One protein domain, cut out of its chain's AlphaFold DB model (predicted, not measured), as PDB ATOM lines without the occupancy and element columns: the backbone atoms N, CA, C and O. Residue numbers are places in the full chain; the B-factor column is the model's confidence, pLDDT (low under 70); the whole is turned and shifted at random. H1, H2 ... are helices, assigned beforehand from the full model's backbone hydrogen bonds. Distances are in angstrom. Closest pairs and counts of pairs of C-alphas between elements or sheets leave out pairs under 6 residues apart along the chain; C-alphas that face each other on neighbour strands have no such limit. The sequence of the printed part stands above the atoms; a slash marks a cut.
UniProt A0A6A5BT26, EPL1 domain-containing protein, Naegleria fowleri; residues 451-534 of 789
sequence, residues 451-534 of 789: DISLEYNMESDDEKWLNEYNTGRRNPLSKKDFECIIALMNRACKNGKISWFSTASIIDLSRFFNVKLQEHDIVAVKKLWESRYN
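Overview. This is residues 451 to 534 of the 789 residues of the protein "EPL1 domain-containing protein" of Naegleria fowleri (UniProt A0A6A5BT26). Two helices, H2 and H4, pack on each other at a steep angle and make the core of a small rounded body, with H1 on one side and H3 on the other, apart from each other. H3 packs on the first residues of H4, H1 is set more loosely near H2 and H4, and the opening stretch, residues 451 to 459, passes over H2 on the side away from H4. You have 84 residues printed, with four named helices in the order H1, H2, H3, H4 and no named strand; the class is all helix. The whole is compact, with a radius of gyration of the C-alphas of 12.1 A and spans of 35 by 26 by 22 A.

Arrangement. Start with H1, residues 460 to 470, and go on to H2, residues 479 to 494: they are close but not clearly touching, and their closest C-alphas, of Leu 466 and Lys 479, are 7.7 A apart. They run opposite ways at a steep tilt of 62 degrees. Next comes H3, residues 503 to 512, close to H2 but not clearly touching it; look at Ile 485 and Ile 506, whose C-alphas are the closest at 7.7 A. Their steep tilt of 67 degrees, opposite ways, is only just short of about perpendicular. H4, residues 519 to 532, touches H2, which meets it with residues 482 to 489 alone; the closest C-alphas are those of Ile 485 and Ile 522, 6.7 A apart. H2 and H4 run the same way at a steep tilt of 59 degrees. H3 touches H4 at residues 519 to 523 of H4 alone, with the C-alphas of Thr 503 and Glu 519 closest at 6.2 A; at 70.4 degrees they are only just about perpendicular. H1 and H4 are near each other, with 9 pairs of C-alphas within 10 A, while H1 and H3 are apart. In H1, H2 and H4 every O i to N i+4 pair is within hydrogen-bond range; in H3, 5 of 6 are.

Along the chain. Find C-alpha 460 at (35.717, 32.590, -36.192), where H1 begins; it runs 15.3 A to C-alpha 470. H2 starts at C-alpha 479, (39.454, 43.706, -36.755), and is the longest, 22.4 A to C-alpha 494. H3 covers 14.8 A from C-alpha 503 to C-alpha 512. H4 covers 20.0 A and ends at C-alpha 532, (32.693, 33.479, -49.513).

Size, cuts and confidence. The two C-alphas farthest apart are those of Gly 472 and Gly 496, 36.6 A. The printed part has no cut, and its three links between helices are short but not tight. The mean pLDDT of the printed part is 70.6; look for values under 70 at residues 451 to 456, 491 to 517 and 532 to 534.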
ATOM      1  N   ASP A 451      26.649  56.068 -38.835       36.53
ATOM      2  CA  ASP A 451      27.315  55.353 -37.764       36.53
ATOM      3  C   ASP A 451      27.486  53.920 -38.263       36.53
ATOM      4  O   ASP A 451      26.502  53.214 -38.509       36.53
ATOM      5  N   ILE A 452      28.732  53.516 -38.514       41.75
ATOM      6  CA  ILE A 452      29.047  52.120 -38.806       41.75
ATOM      7  C   ILE A 452      29.125  51.409 -37.454       41.75
ATOM      8  O   ILE A 452      30.173  50.943 -37.012       41.75
ATOM      9  N   SER A 453      27.963  51.323 -36.801       44.12
ATOM     10  CA  SER A 453      27.627  50.176 -35.968       44.12
ATOM     11  C   SER A 453      27.736  48.974 -36.902       44.12
ATOM     12  O   SER A 453      26.936  48.840 -37.828       44.12
ATOM     13  N   LEU A 454      28.823  48.212 -36.773       50.59
ATOM     14  CA  LEU A 454      29.273  47.278 -37.804       50.59
ATOM     15  C   LEU A 454      28.171  46.240 -38.081       50.59
ATOM     16  O   LEU A 454      27.895  45.384 -37.250       50.59
ATOM     17  N   GLU A 455      27.529  46.326 -39.261       58.88
ATOM     18  CA  GLU A 455      26.432  45.429 -39.701       58.88
ATOM     19  C   GLU A 455      26.862  43.946 -39.795       58.88
ATOM     20  O   GLU A 455      26.043  43.074 -40.086       58.88
ATOM     21  N   TYR A 456      28.150  43.676 -39.602       64.38
ATOM     22  CA  TYR A 456      28.805  42.382 -39.633       64.38
ATOM     23  C   TYR A 456      29.842  42.359 -38.500       64.38
ATOM     24  O   TYR A 456      30.738  43.206 -38.466       64.38
ATOM     25  N   ASN A 457      29.699  41.398 -37.588       74.31
ATOM     26  CA  ASN A 457      30.738  41.015 -36.634       74.31
ATOM     27  C   ASN A 457      31.539  39.868 -37.260       74.31
ATOM     28  O   ASN A 457      30.945  38.971 -37.857       74.31
ATOM     29  N   MET A 458      32.858  39.878 -37.097       76.31
ATOM     30  CA  MET A 458      33.747  38.845 -37.634       76.31
ATOM     31  C   MET A 458      33.431  37.441 -37.099       76.31
ATOM     32  O   MET A 458      33.375  37.233 -35.884       76.31
ATOM     33  N   GLU A 459      33.304  36.475 -38.008       79.44
ATOM     34  CA  GLU A 459      33.141  35.054 -37.684       79.44
ATOM     35  C   GLU A 459      34.499  34.401 -37.350       79.44
ATOM     36  O   GLU A 459      35.564  34.917 -37.694       79.44
ATOM     37  N   SER A 460      34.491  33.240 -36.691       78.56
ATOM     38  CA  SER A 460      35.717  32.590 -36.192       78.56
ATOM     39  C   SER A 460      36.708  32.186 -37.292       78.56
ATOM     40  O   SER A 460      37.914  32.171 -37.053       78.56
ATOM     41  N   ASP A 461      36.232  31.889 -38.501       79.69
ATOM     42  CA  ASP A 461      37.096  31.592 -39.651       79.69
ATOM     43  C   ASP A 461      37.636  32.851 -40.339       79.69
ATOM     44  O   ASP A 461      38.734  32.822 -40.892       79.69
ATOM     45  N   ASP A 462      36.903  33.962 -40.278       84.38
ATOM     46  CA  ASP A 462      37.388  35.255 -40.766       84.38
ATOM     47  C   ASP A 462      38.441  35.839 -39.807       84.38
ATOM     48  O   ASP A 462      39.390  36.489 -40.243       84.38
ATOM     49  N   GLU A 463      38.341  35.529 -38.509       86.56
ATOM     50  CA  GLU A 463      39.371  35.836 -37.512       86.56
ATOM     51  C   GLU A 463      40.648  35.005 -37.720       86.56
ATOM     52  O   GLU A 463      41.747  35.558 -37.664       86.56
ATOM     53  N   LYS A 464      40.534  33.706 -38.050       87.94
ATOM     54  CA  LYS A 464      41.685  32.891 -38.497       87.94
ATOM     55  C   LYS A 464      42.335  33.502 -39.736       87.94
ATOM     56  O   LYS A 464      43.533  33.776 -39.713       87.94
ATOM     57  N   TRP A 465      41.540  33.793 -40.771       92.38
ATOM     58  CA  TRP A 465      42.042  34.389 -42.009       92.38
ATOM     59  C   TRP A 465      42.727  35.736 -41.765       92.38
ATOM     60  O   TRP A 465      43.785  35.987 -42.335       92.38
ATOM     61  N   LEU A 466      42.182  36.598 -40.899       90.69
ATOM     62  CA  LEU A 466      42.809  37.884 -40.587       90.69
ATOM     63  C   LEU A 466      44.141  37.708 -39.841       90.69
ATOM     64  O   LEU A 466      45.093  38.438 -40.117       90.69
ATOM     65  N   ASN A 467      44.238  36.736 -38.932       89.81
ATOM     66  CA  ASN A 467      45.484  36.421 -38.230       89.81
ATOM     67  C   ASN A 467      46.552  35.862 -39.190       89.81
ATOM     68  O   ASN A 467      47.702  36.307 -39.157       89.81
ATOM     69  N   GLU A 468      46.173  34.962 -40.101       90.88
ATOM     70  CA  GLU A 468      47.041  34.473 -41.182       90.88
ATOM     71  C   GLU A 468      47.477  35.618 -42.110       90.88
ATOM     72  O   GLU A 468      48.669  35.805 -42.348       90.88
ATOM     73  N   TYR A 469      46.537  36.453 -42.564       87.94
ATOM     74  CA  TYR A 469      46.794  37.607 -43.432       87.94
ATOM     75  C   TYR A 469      47.756  38.622 -42.804       87.94
ATOM     76  O   TYR A 469      48.597  39.190 -43.505       87.94
ATOM     77  N   ASN A 470      47.639  38.844 -41.493       90.44
ATOM     78  CA  ASN A 470      48.480  39.754 -40.718       90.44
ATOM     79  C   ASN A 470      49.842  39.166 -40.324       90.44
ATOM     80  O   ASN A 470      50.728  39.922 -39.916       90.44
ATOM     81  N   THR A 471      50.045  37.854 -40.454       90.94
ATOM     82  CA  THR A 471      51.303  37.202 -40.076       90.94
ATOM     83  C   THR A 471      52.460  37.751 -40.916       90.94
ATOM     84  O   THR A 471      52.433  37.738 -42.144       90.94
ATOM     85  N   GLY A 472      53.481  38.293 -40.246       78.38
ATOM     86  CA  GLY A 472      54.641  38.921 -40.892       78.38
ATOM     87  C   GLY A 472      54.404  40.324 -41.478       78.38
ATOM     88  O   GLY A 472      55.332  40.897 -42.054       78.38
ATOM     89  N   ARG A 473      53.210  40.923 -41.337       82.38
ATOM     90  CA  ARG A 473      52.945  42.283 -41.837       82.38
ATOM     91  C   ARG A 473      53.494  43.365 -40.911       82.38
ATOM     92  O   ARG A 473      53.197  43.394 -39.723       82.38
ATOM     93  N   ARG A 474      54.186  44.351 -41.495       79.81
ATOM     94  CA  ARG A 474      54.614  45.581 -40.795       79.81
ATOM     95  C   ARG A 474      53.437  46.462 -40.352       79.81
ATOM     96  O   ARG A 474      53.540  47.139 -39.337       79.81
ATOM     97  N   ASN A 475      52.345  46.448 -41.116       78.12
ATOM     98  CA  ASN A 475      51.082  47.108 -40.796       78.12
ATOM     99  C   ASN A 475      49.976  46.034 -40.835       78.12
ATOM    100  O   ASN A 475      49.588  45.641 -41.936       78.12
ATOM    101  N   PRO A 476      49.510  45.506 -39.691       83.50
ATOM    102  CA  PRO A 476      48.389  44.573 -39.664       83.50
ATOM    103  C   PRO A 476      47.055  45.309 -39.861       83.50
ATOM    104  O   PRO A 476      46.840  46.392 -39.311       83.50
ATOM    105  N   LEU A 477      46.140  44.699 -40.612       85.44
ATOM    106  CA  LEU A 477      44.761  45.156 -40.766       85.44
ATOM    107  C   LEU A 477      43.994  44.896 -39.459       85.44
ATOM    108  O   LEU A 477      44.001  43.773 -38.950       85.44
ATOM    109  N   SER A 478      43.330  45.911 -38.893       83.69
ATOM    110  CA  SER A 478      42.611  45.731 -37.626       83.69
ATOM    111  C   SER A 478      41.254  45.047 -37.820       83.69
ATOM    112  O   SER A 478      40.621  45.167 -38.871       83.69
ATOM    113  N   LYS A 479      40.764  44.380 -36.765       83.25
ATOM    114  CA  LYS A 479      39.454  43.706 -36.755       83.25
ATOM    115  C   LYS A 479      38.313  44.619 -37.225       83.25
ATOM    116  O   LYS A 479      37.533  44.230 -38.086       83.25
ATOM    117  N   LYS A 480      38.304  45.872 -36.759       79.06
ATOM    118  CA  LYS A 480      37.293  46.876 -37.129       79.06
ATOM    119  C   LYS A 480      37.394  47.336 -38.578       79.06
ATOM    120  O   LYS A 480      36.378  47.656 -39.185       79.06
ATOM    121  N   ASP A 481      38.605  47.399 -39.122       77.81
ATOM    122  CA  ASP A 481      38.834  47.813 -40.507       77.81
ATOM    123  C   ASP A 481      38.360  46.718 -41.471       77.81
ATOM    124  O   ASP A 481      37.660  47.008 -42.439       77.81
ATOM    125  N   PHE A 482      38.647  45.453 -41.144       83.44
ATOM    126  CA  PHE A 482      38.106  44.278 -41.828       83.44
ATOM    127  C   PHE A 482      36.567  44.244 -41.785       83.44
ATOM    128  O   PHE A 482      35.916  44.165 -42.830       83.44
ATOM    129  N   GLU A 483      35.976  44.378 -40.593       81.69
ATOM    130  CA  GLU A 483      34.518  44.401 -40.400       81.69
ATOM    131  C   GLU A 483      33.864  45.573 -41.163       81.69
ATOM    132  O   GLU A 483      32.806  45.411 -41.770       81.69
ATOM    133  N   CYS A 484      34.522  46.739 -41.212       74.75
ATOM    134  CA  CYS A 484      34.080  47.909 -41.972       74.75
ATOM    135  C   CYS A 484      34.076  47.640 -43.487       74.75
ATOM    136  O   CYS A 484      33.090  47.944 -44.166       74.75
ATOM    137  N   ILE A 485      35.136  47.017 -44.017       75.88
ATOM    138  CA  ILE A 485      35.221  46.635 -45.431       75.88
ATOM    139  C   ILE A 485      34.070  45.682 -45.805       75.88
ATOM    140  O   ILE A 485      33.354  45.949 -46.776       75.88
ATOM    141  N   ILE A 486      33.832  44.624 -45.018       77.81
ATOM    142  CA  ILE A 486      32.762  43.647 -45.294       77.81
ATOM    143  C   ILE A 486      31.362  44.256 -45.115       77.81
ATOM    144  O   ILE A 486      30.476  44.006 -45.938       77.81
ATOM    145  N   ALA A 487      31.142  45.113 -44.113       74.69
ATOM    146  CA  ALA A 487      29.874  45.826 -43.949       74.69
ATOM    147  C   ALA A 487      29.550  46.707 -45.174       74.69
ATOM    148  O   ALA A 487      28.421  46.688 -45.678       74.69
ATOM    149  N   LEU A 488      30.547  47.422 -45.714       72.44
ATOM    150  CA  LEU A 488      30.400  48.212 -46.940       72.44
ATOM    151  C   LEU A 488      30.114  47.323 -48.170       72.44
ATOM    152  O   LEU A 488      29.231  47.667 -48.962       72.44
ATOM    153  N   MET A 489      30.785  46.170 -48.307       72.19
ATOM    154  CA  MET A 489      30.549  45.194 -49.390       72.19
ATOM    155  C   MET A 489      29.122  44.649 -49.366       72.19
ATOM    156  O   MET A 489      28.385  44.759 -50.350       72.19
ATOM    157  N   ASN A 490      28.699  44.133 -48.210       72.25
ATOM    158  CA  ASN A 490      27.358  43.599 -48.003       72.25
ATOM    159  C   ASN A 490      26.289  44.659 -48.296       72.25
ATOM    160  O   ASN A 490      25.296  44.372 -48.965       72.25
ATOM    161  N   ARG A 491      26.504  45.913 -47.883       68.06
ATOM    162  CA  ARG A 491      25.577  47.018 -48.157       68.06
ATOM    163  C   ARG A 491      25.535  47.424 -49.633       68.06
ATOM    164  O   ARG A 491      24.451  47.726 -50.132       68.06
ATOM    165  N   ALA A 492      26.652  47.390 -50.359       62.00
ATOM    166  CA  ALA A 492      26.661  47.614 -51.809       62.00
ATOM    167  C   ALA A 492      25.959  46.478 -52.579       62.00
ATOM    168  O   ALA A 492      25.200  46.746 -53.516       62.00
ATOM    169  N   CYS A 493      26.145  45.232 -52.134       62.38
ATOM    170  CA  CYS A 493      25.480  44.046 -52.672       62.38
ATOM    171  C   CYS A 493      23.955  44.096 -52.463       62.38
ATOM    172  O   CYS A 493      23.211  44.053 -53.445       62.38
ATOM    173  N   LYS A 494      23.486  44.343 -51.225       62.00
ATOM    174  CA  LYS A 494      22.059  44.563 -50.880       62.00
ATOM    175  C   LYS A 494      21.384  45.628 -51.767       62.00
ATOM    176  O   LYS A 494      20.191  45.540 -52.033       62.00
ATOM    177  N   ASN A 495      22.138  46.630 -52.233       56.72
ATOM    178  CA  ASN A 495      21.649  47.721 -53.086       56.72
ATOM    179  C   ASN A 495      21.770  47.456 -54.605       56.72
ATOM    180  O   ASN A 495      21.558  48.377 -55.396       56.72
ATOM    181  N   GLY A 496      22.141  46.242 -55.034       51.06
ATOM    182  CA  GLY A 496      22.297  45.888 -56.453       51.06
ATOM    183  C   GLY A 496      23.458  46.603 -57.158       51.06
ATOM    184  O   GLY A 496      23.451  46.744 -58.379       51.06
ATOM    185  N   LYS A 497      24.443  47.096 -56.396       61.31
ATOM    186  CA  LYS A 497      25.530  47.981 -56.860       61.31
ATOM    187  C   LYS A 497      26.915  47.354 -56.690       61.31
ATOM    188  O   LYS A 497      27.888  48.052 -56.424       61.31
ATOM    189  N   ILE A 498      27.018  46.040 -56.887       55.59
ATOM    190  CA  ILE A 498      28.281  45.281 -56.805       55.59
ATOM    191  C   ILE A 498      29.349  45.893 -57.738       55.59
ATOM    192  O   ILE A 498      30.498  46.071 -57.347       55.59
ATOM    193  N   SER A 499      28.956  46.345 -58.935       49.69
ATOM    194  CA  SER A 499      29.844  47.017 -59.897       49.69
ATOM    195  C   SER A 499      30.276  48.442 -59.514       49.69
ATOM    196  O   SER A 499      31.157  48.997 -60.164       49.69
ATOM    197  N   TRP A 500      29.699  49.056 -58.472       45.81
ATOM    198  CA  TRP A 500      30.176  50.341 -57.930       45.81
ATOM    199  C   TRP A 500      31.310  50.144 -56.905       45.81
ATOM    200  O   TRP A 500      31.907  51.121 -56.448       45.81
ATOM    201  N   PHE A 501      31.618  48.892 -56.550       59.66
ATOM    202  CA  PHE A 501      32.587  48.524 -55.522       59.66
ATOM    203  C   PHE A 501      34.030  48.471 -56.063       59.66
ATOM    204  O   PHE A 501      34.693  47.428 -56.082       59.66
ATOM    205  N   SER A 502      34.500  49.624 -56.552       61.19
ATOM    206  CA  SER A 502      35.911  49.884 -56.860       61.19
ATOM    207  C   SER A 502      36.679  50.264 -55.589       61.19
ATOM    208  O   SER A 502      36.101  50.838 -54.664       61.19
ATOM    209  N   THR A 503      37.987  49.994 -55.541       59.12
ATOM    210  CA  THR A 503      38.826  50.339 -54.380       59.12
ATOM    211  C   THR A 503      38.771  51.829 -54.056       59.12
ATOM    212  O   THR A 503      38.590  52.200 -52.899       59.12
ATOM    213  N   ALA A 504      38.813  52.681 -55.086       54.91
ATOM    214  CA  ALA A 504      38.674  54.127 -54.951       54.91
ATOM    215  C   ALA A 504      37.369  54.532 -54.240       54.91
ATOM    216  O   ALA A 504      37.420  55.325 -53.305       54.91
ATOM    217  N   SER A 505      36.221  53.934 -54.594       60.78
ATOM    218  CA  SER A 505      34.942  54.196 -53.912       60.78
ATOM    219  C   SER A 505      34.971  53.808 -52.430       60.78
ATOM    220  O   SER A 505      34.302  54.439 -51.617       60.78
ATOM    221  N   ILE A 506      35.730  52.772 -52.064       63.31
ATOM    222  CA  ILE A 506      35.825  52.262 -50.686       63.31
ATOM    223  C   ILE A 506      36.761  53.147 -49.856       63.31
ATOM    224  O   ILE A 506      36.428  53.478 -48.722       63.31
ATOM    225  N   ILE A 507      37.873  53.600 -50.443       60.28
ATOM    226  CA  ILE A 507      38.785  54.594 -49.857       60.28
ATOM    227  C   ILE A 507      38.066  55.941 -49.679       60.28
ATOM    228  O   ILE A 507      38.177  56.572 -48.629       60.28
ATOM    229  N   ASP A 508      37.285  56.380 -50.669       54.44
ATOM    230  CA  ASP A 508      36.486  57.604 -50.561       54.44
ATOM    231  C   ASP A 508      35.373  57.482 -49.518       54.44
ATOM    232  O   ASP A 508      35.136  58.440 -48.784       54.44
ATOM    233  N   LEU A 509      34.748  56.310 -49.368       57.06
ATOM    234  CA  LEU A 509      33.814  56.052 -48.271       57.06
ATOM    235  C   LEU A 509      34.521  56.033 -46.906       57.06
ATOM    236  O   LEU A 509      34.050  56.692 -45.982       57.06
ATOM    237  N   SER A 510      35.669  55.361 -46.764       59.84
ATOM    238  CA  SER A 510      36.386  55.250 -45.481       59.84
ATOM    239  C   SER A 510      36.867  56.605 -44.949       59.84
ATOM    240  O   SER A 510      36.859  56.827 -43.735       59.84
ATOM    241  N   ARG A 511      37.179  57.554 -45.846       57.75
ATOM    242  CA  ARG A 511      37.474  58.958 -45.508       57.75
ATOM    243  C   ARG A 511      36.331  59.641 -44.741       57.75
ATOM    244  O   ARG A 511      36.621  60.389 -43.811       57.75
ATOM    245  N   PHE A 512      35.057  59.359 -45.041       49.03
ATOM    246  CA  PHE A 512      33.921  59.905 -44.270       49.03
ATOM    247  C   PHE A 512      33.820  59.327 -42.850       49.03
ATOM    248  O   PHE A 512      33.279  59.984 -41.961       49.03
ATOM    249  N   PHE A 513      34.372  58.134 -42.625       51.50
ATOM    250  CA  PHE A 513      34.416  57.459 -41.320       51.50
ATOM    251  C   PHE A 513      35.723  57.712 -40.560       51.50
ATOM    252  O   PHE A 513      35.918  57.184 -39.469       51.50
ATOM    253  N   ASN A 514      36.604  58.555 -41.114       54.50
ATOM    254  CA  ASN A 514      37.939  58.855 -40.593       54.50
ATOM    255  C   ASN A 514      38.866  57.617 -40.513       54.50
ATOM    256  O   ASN A 514      39.847  57.619 -39.769       54.50
ATOM    257  N   VAL A 515      38.566  56.569 -41.293       57.09
ATOM    258  CA  VAL A 515      39.318  55.308 -41.350       57.09
ATOM    259  C   VAL A 515      40.287  55.332 -42.534       57.09
ATOM    260  O   VAL A 515      39.889  55.570 -43.678       57.09
ATOM    261  N   LYS A 516      41.570  55.054 -42.277       63.25
ATOM    262  CA  LYS A 516      42.630  54.981 -43.298       63.25
ATOM    263  C   LYS A 516      42.831  53.543 -43.791       63.25
ATOM    264  O   LYS A 516      43.854  52.928 -43.507       63.25
ATOM    265  N   LEU A 517      41.857  53.023 -44.536       68.56
ATOM    266  CA  LEU A 517      41.997  51.740 -45.229       68.56
ATOM    267  C   LEU A 517      43.045  51.844 -46.350       68.56
ATOM    268  O   LEU A 517      43.087  52.856 -47.056       68.56
ATOM    269  N   GLN A 518      43.863  50.806 -46.541       75.38
ATOM    270  CA  GLN A 518      44.826  50.743 -47.646       75.38
ATOM    271  C   GLN A 518      44.242  49.965 -48.832       75.38
ATOM    272  O   GLN A 518      43.498  49.001 -48.659       75.38
ATOM    273  N   GLU A 519      44.608  50.370 -50.051       77.12
ATOM    274  CA  GLU A 519      44.169  49.757 -51.317       77.12
ATOM    275  C   GLU A 519      44.324  48.225 -51.307       77.12
ATOM    276  O   GLU A 519      43.393  47.494 -51.645       77.12
ATOM    277  N   HIS A 520      45.482  47.728 -50.865       76.12
ATOM    278  CA  HIS A 520      45.798  46.301 -50.898       76.12
ATOM    279  C   HIS A 520      45.029  45.472 -49.854       76.12
ATOM    280  O   HIS A 520      44.709  44.313 -50.124       76.12
ATOM    281  N   ASP A 521      44.699  46.059 -48.699       82.06
ATOM    282  CA  ASP A 521      43.867  45.418 -47.673       82.06
ATOM    283  C   ASP A 521      42.434  45.264 -48.190       82.06
ATOM    284  O   ASP A 521      41.860  44.174 -48.157       82.06
ATOM    285  N   ILE A 522      41.888  46.340 -48.770       76.81
ATOM    286  CA  ILE A 522      40.563  46.346 -49.396       76.81
ATOM    287  C   ILE A 522      40.488  45.292 -50.508       76.81
ATOM    288  O   ILE A 522      39.514  44.546 -50.565       76.81
ATOM    289  N   VAL A 523      41.500  45.195 -51.379       79.50
ATOM    290  CA  VAL A 523      41.540  44.194 -52.461       79.50
ATOM    291  C   VAL A 523      41.629  42.762 -51.919       79.50
ATOM    292  O   VAL A 523      40.993  41.867 -52.475       79.50
ATOM    293  N   ALA A 524      42.371  42.521 -50.836       81.81
ATOM    294  CA  ALA A 524      42.469  41.189 -50.238       81.81
ATOM    295  C   ALA A 524      41.156  40.749 -49.573       81.81
ATOM    296  O   ALA A 524      40.649  39.668 -49.873       81.81
ATOM    297  N   VAL A 525      40.562  41.615 -48.746       82.44
ATOM    298  CA  VAL A 525      39.255  41.360 -48.119       82.44
ATOM    299  C   VAL A 525      38.154  41.272 -49.178       82.44
ATOM    300  O   VAL A 525      37.243  40.461 -49.042       82.44
ATOM    301  N   LYS A 526      38.266  42.013 -50.293       79.12
ATOM    302  CA  LYS A 526      37.353  41.876 -51.435       79.12
ATOM    303  C   LYS A 526      37.426  40.485 -52.053       79.12
ATOM    304  O   LYS A 526      36.377  39.894 -52.265       79.12
ATOM    305  N   LYS A 527      38.622  39.932 -52.275       80.00
ATOM    306  CA  LYS A 527      38.779  38.558 -52.788       80.00
ATOM    307  C   LYS A 527      38.218  37.510 -51.822       80.00
ATOM    308  O   LYS A 527      37.576  36.566 -52.275       80.00
ATOM    309  N   LEU A 528      38.405  37.685 -50.509       81.75
ATOM    310  CA  LEU A 528      37.774  36.827 -49.497       81.75
ATOM    311  C   LEU A 528      36.242  36.914 -49.576       81.75
ATOM    312  O   LEU A 528      35.571  35.886 -49.638       81.75
ATOM    313  N   TRP A 529      35.691  38.129 -49.622       82.50
ATOM    314  CA  TRP A 529      34.248  38.356 -49.700       82.50
ATOM    315  C   TRP A 529      33.640  37.852 -51.015       82.50
ATOM    316  O   TRP A 529      32.551  37.279 -51.011       82.50
ATOM    317  N   GLU A 530      34.352  38.002 -52.133       73.62
ATOM    318  CA  GLU A 530      33.938  37.468 -53.428       73.62
ATOM    319  C   GLU A 530      33.941  35.931 -53.424       73.62
ATOM    320  O   GLU A 530      32.985  35.328 -53.903       73.62
ATOM    321  N   SER A 531      34.931  35.303 -52.783       72.06
ATOM    322  CA  SER A 531      35.015  33.845 -52.606       72.06
ATOM    323  C   SER A 531      33.940  33.270 -51.662       72.06
ATOM    324  O   SER A 531      33.391  32.203 -51.931       72.06
ATOM    325  N   ARG A 532      33.616  33.969 -50.560       67.31
ATOM    326  CA  ARG A 532      32.693  33.479 -49.513       67.31
ATOM    327  C   ARG A 532      31.226  33.867 -49.717       67.31
ATOM    328  O   ARG A 532      30.343  33.045 -49.489       67.31
ATOM    329  N   TYR A 533      30.951  35.108 -50.122       59.44
ATOM    330  CA  TYR A 533      29.605  35.698 -50.052       59.44
ATOM    331  C   TYR A 533      29.053  36.160 -51.413       59.44
ATOM    332  O   TYR A 533      27.830  36.246 -51.582       59.44
ATOM    333  N   ASN A 534      29.904  36.422 -52.415       61.03
ATOM    334  CA  ASN A 534      29.446  36.809 -53.753       61.03
ATOM    335  C   ASN A 534      29.032  35.587 -54.590       61.03
ATOM    336  O   ASN A 534      29.760  35.108 -55.456       61.03
TER     337      ASN A 534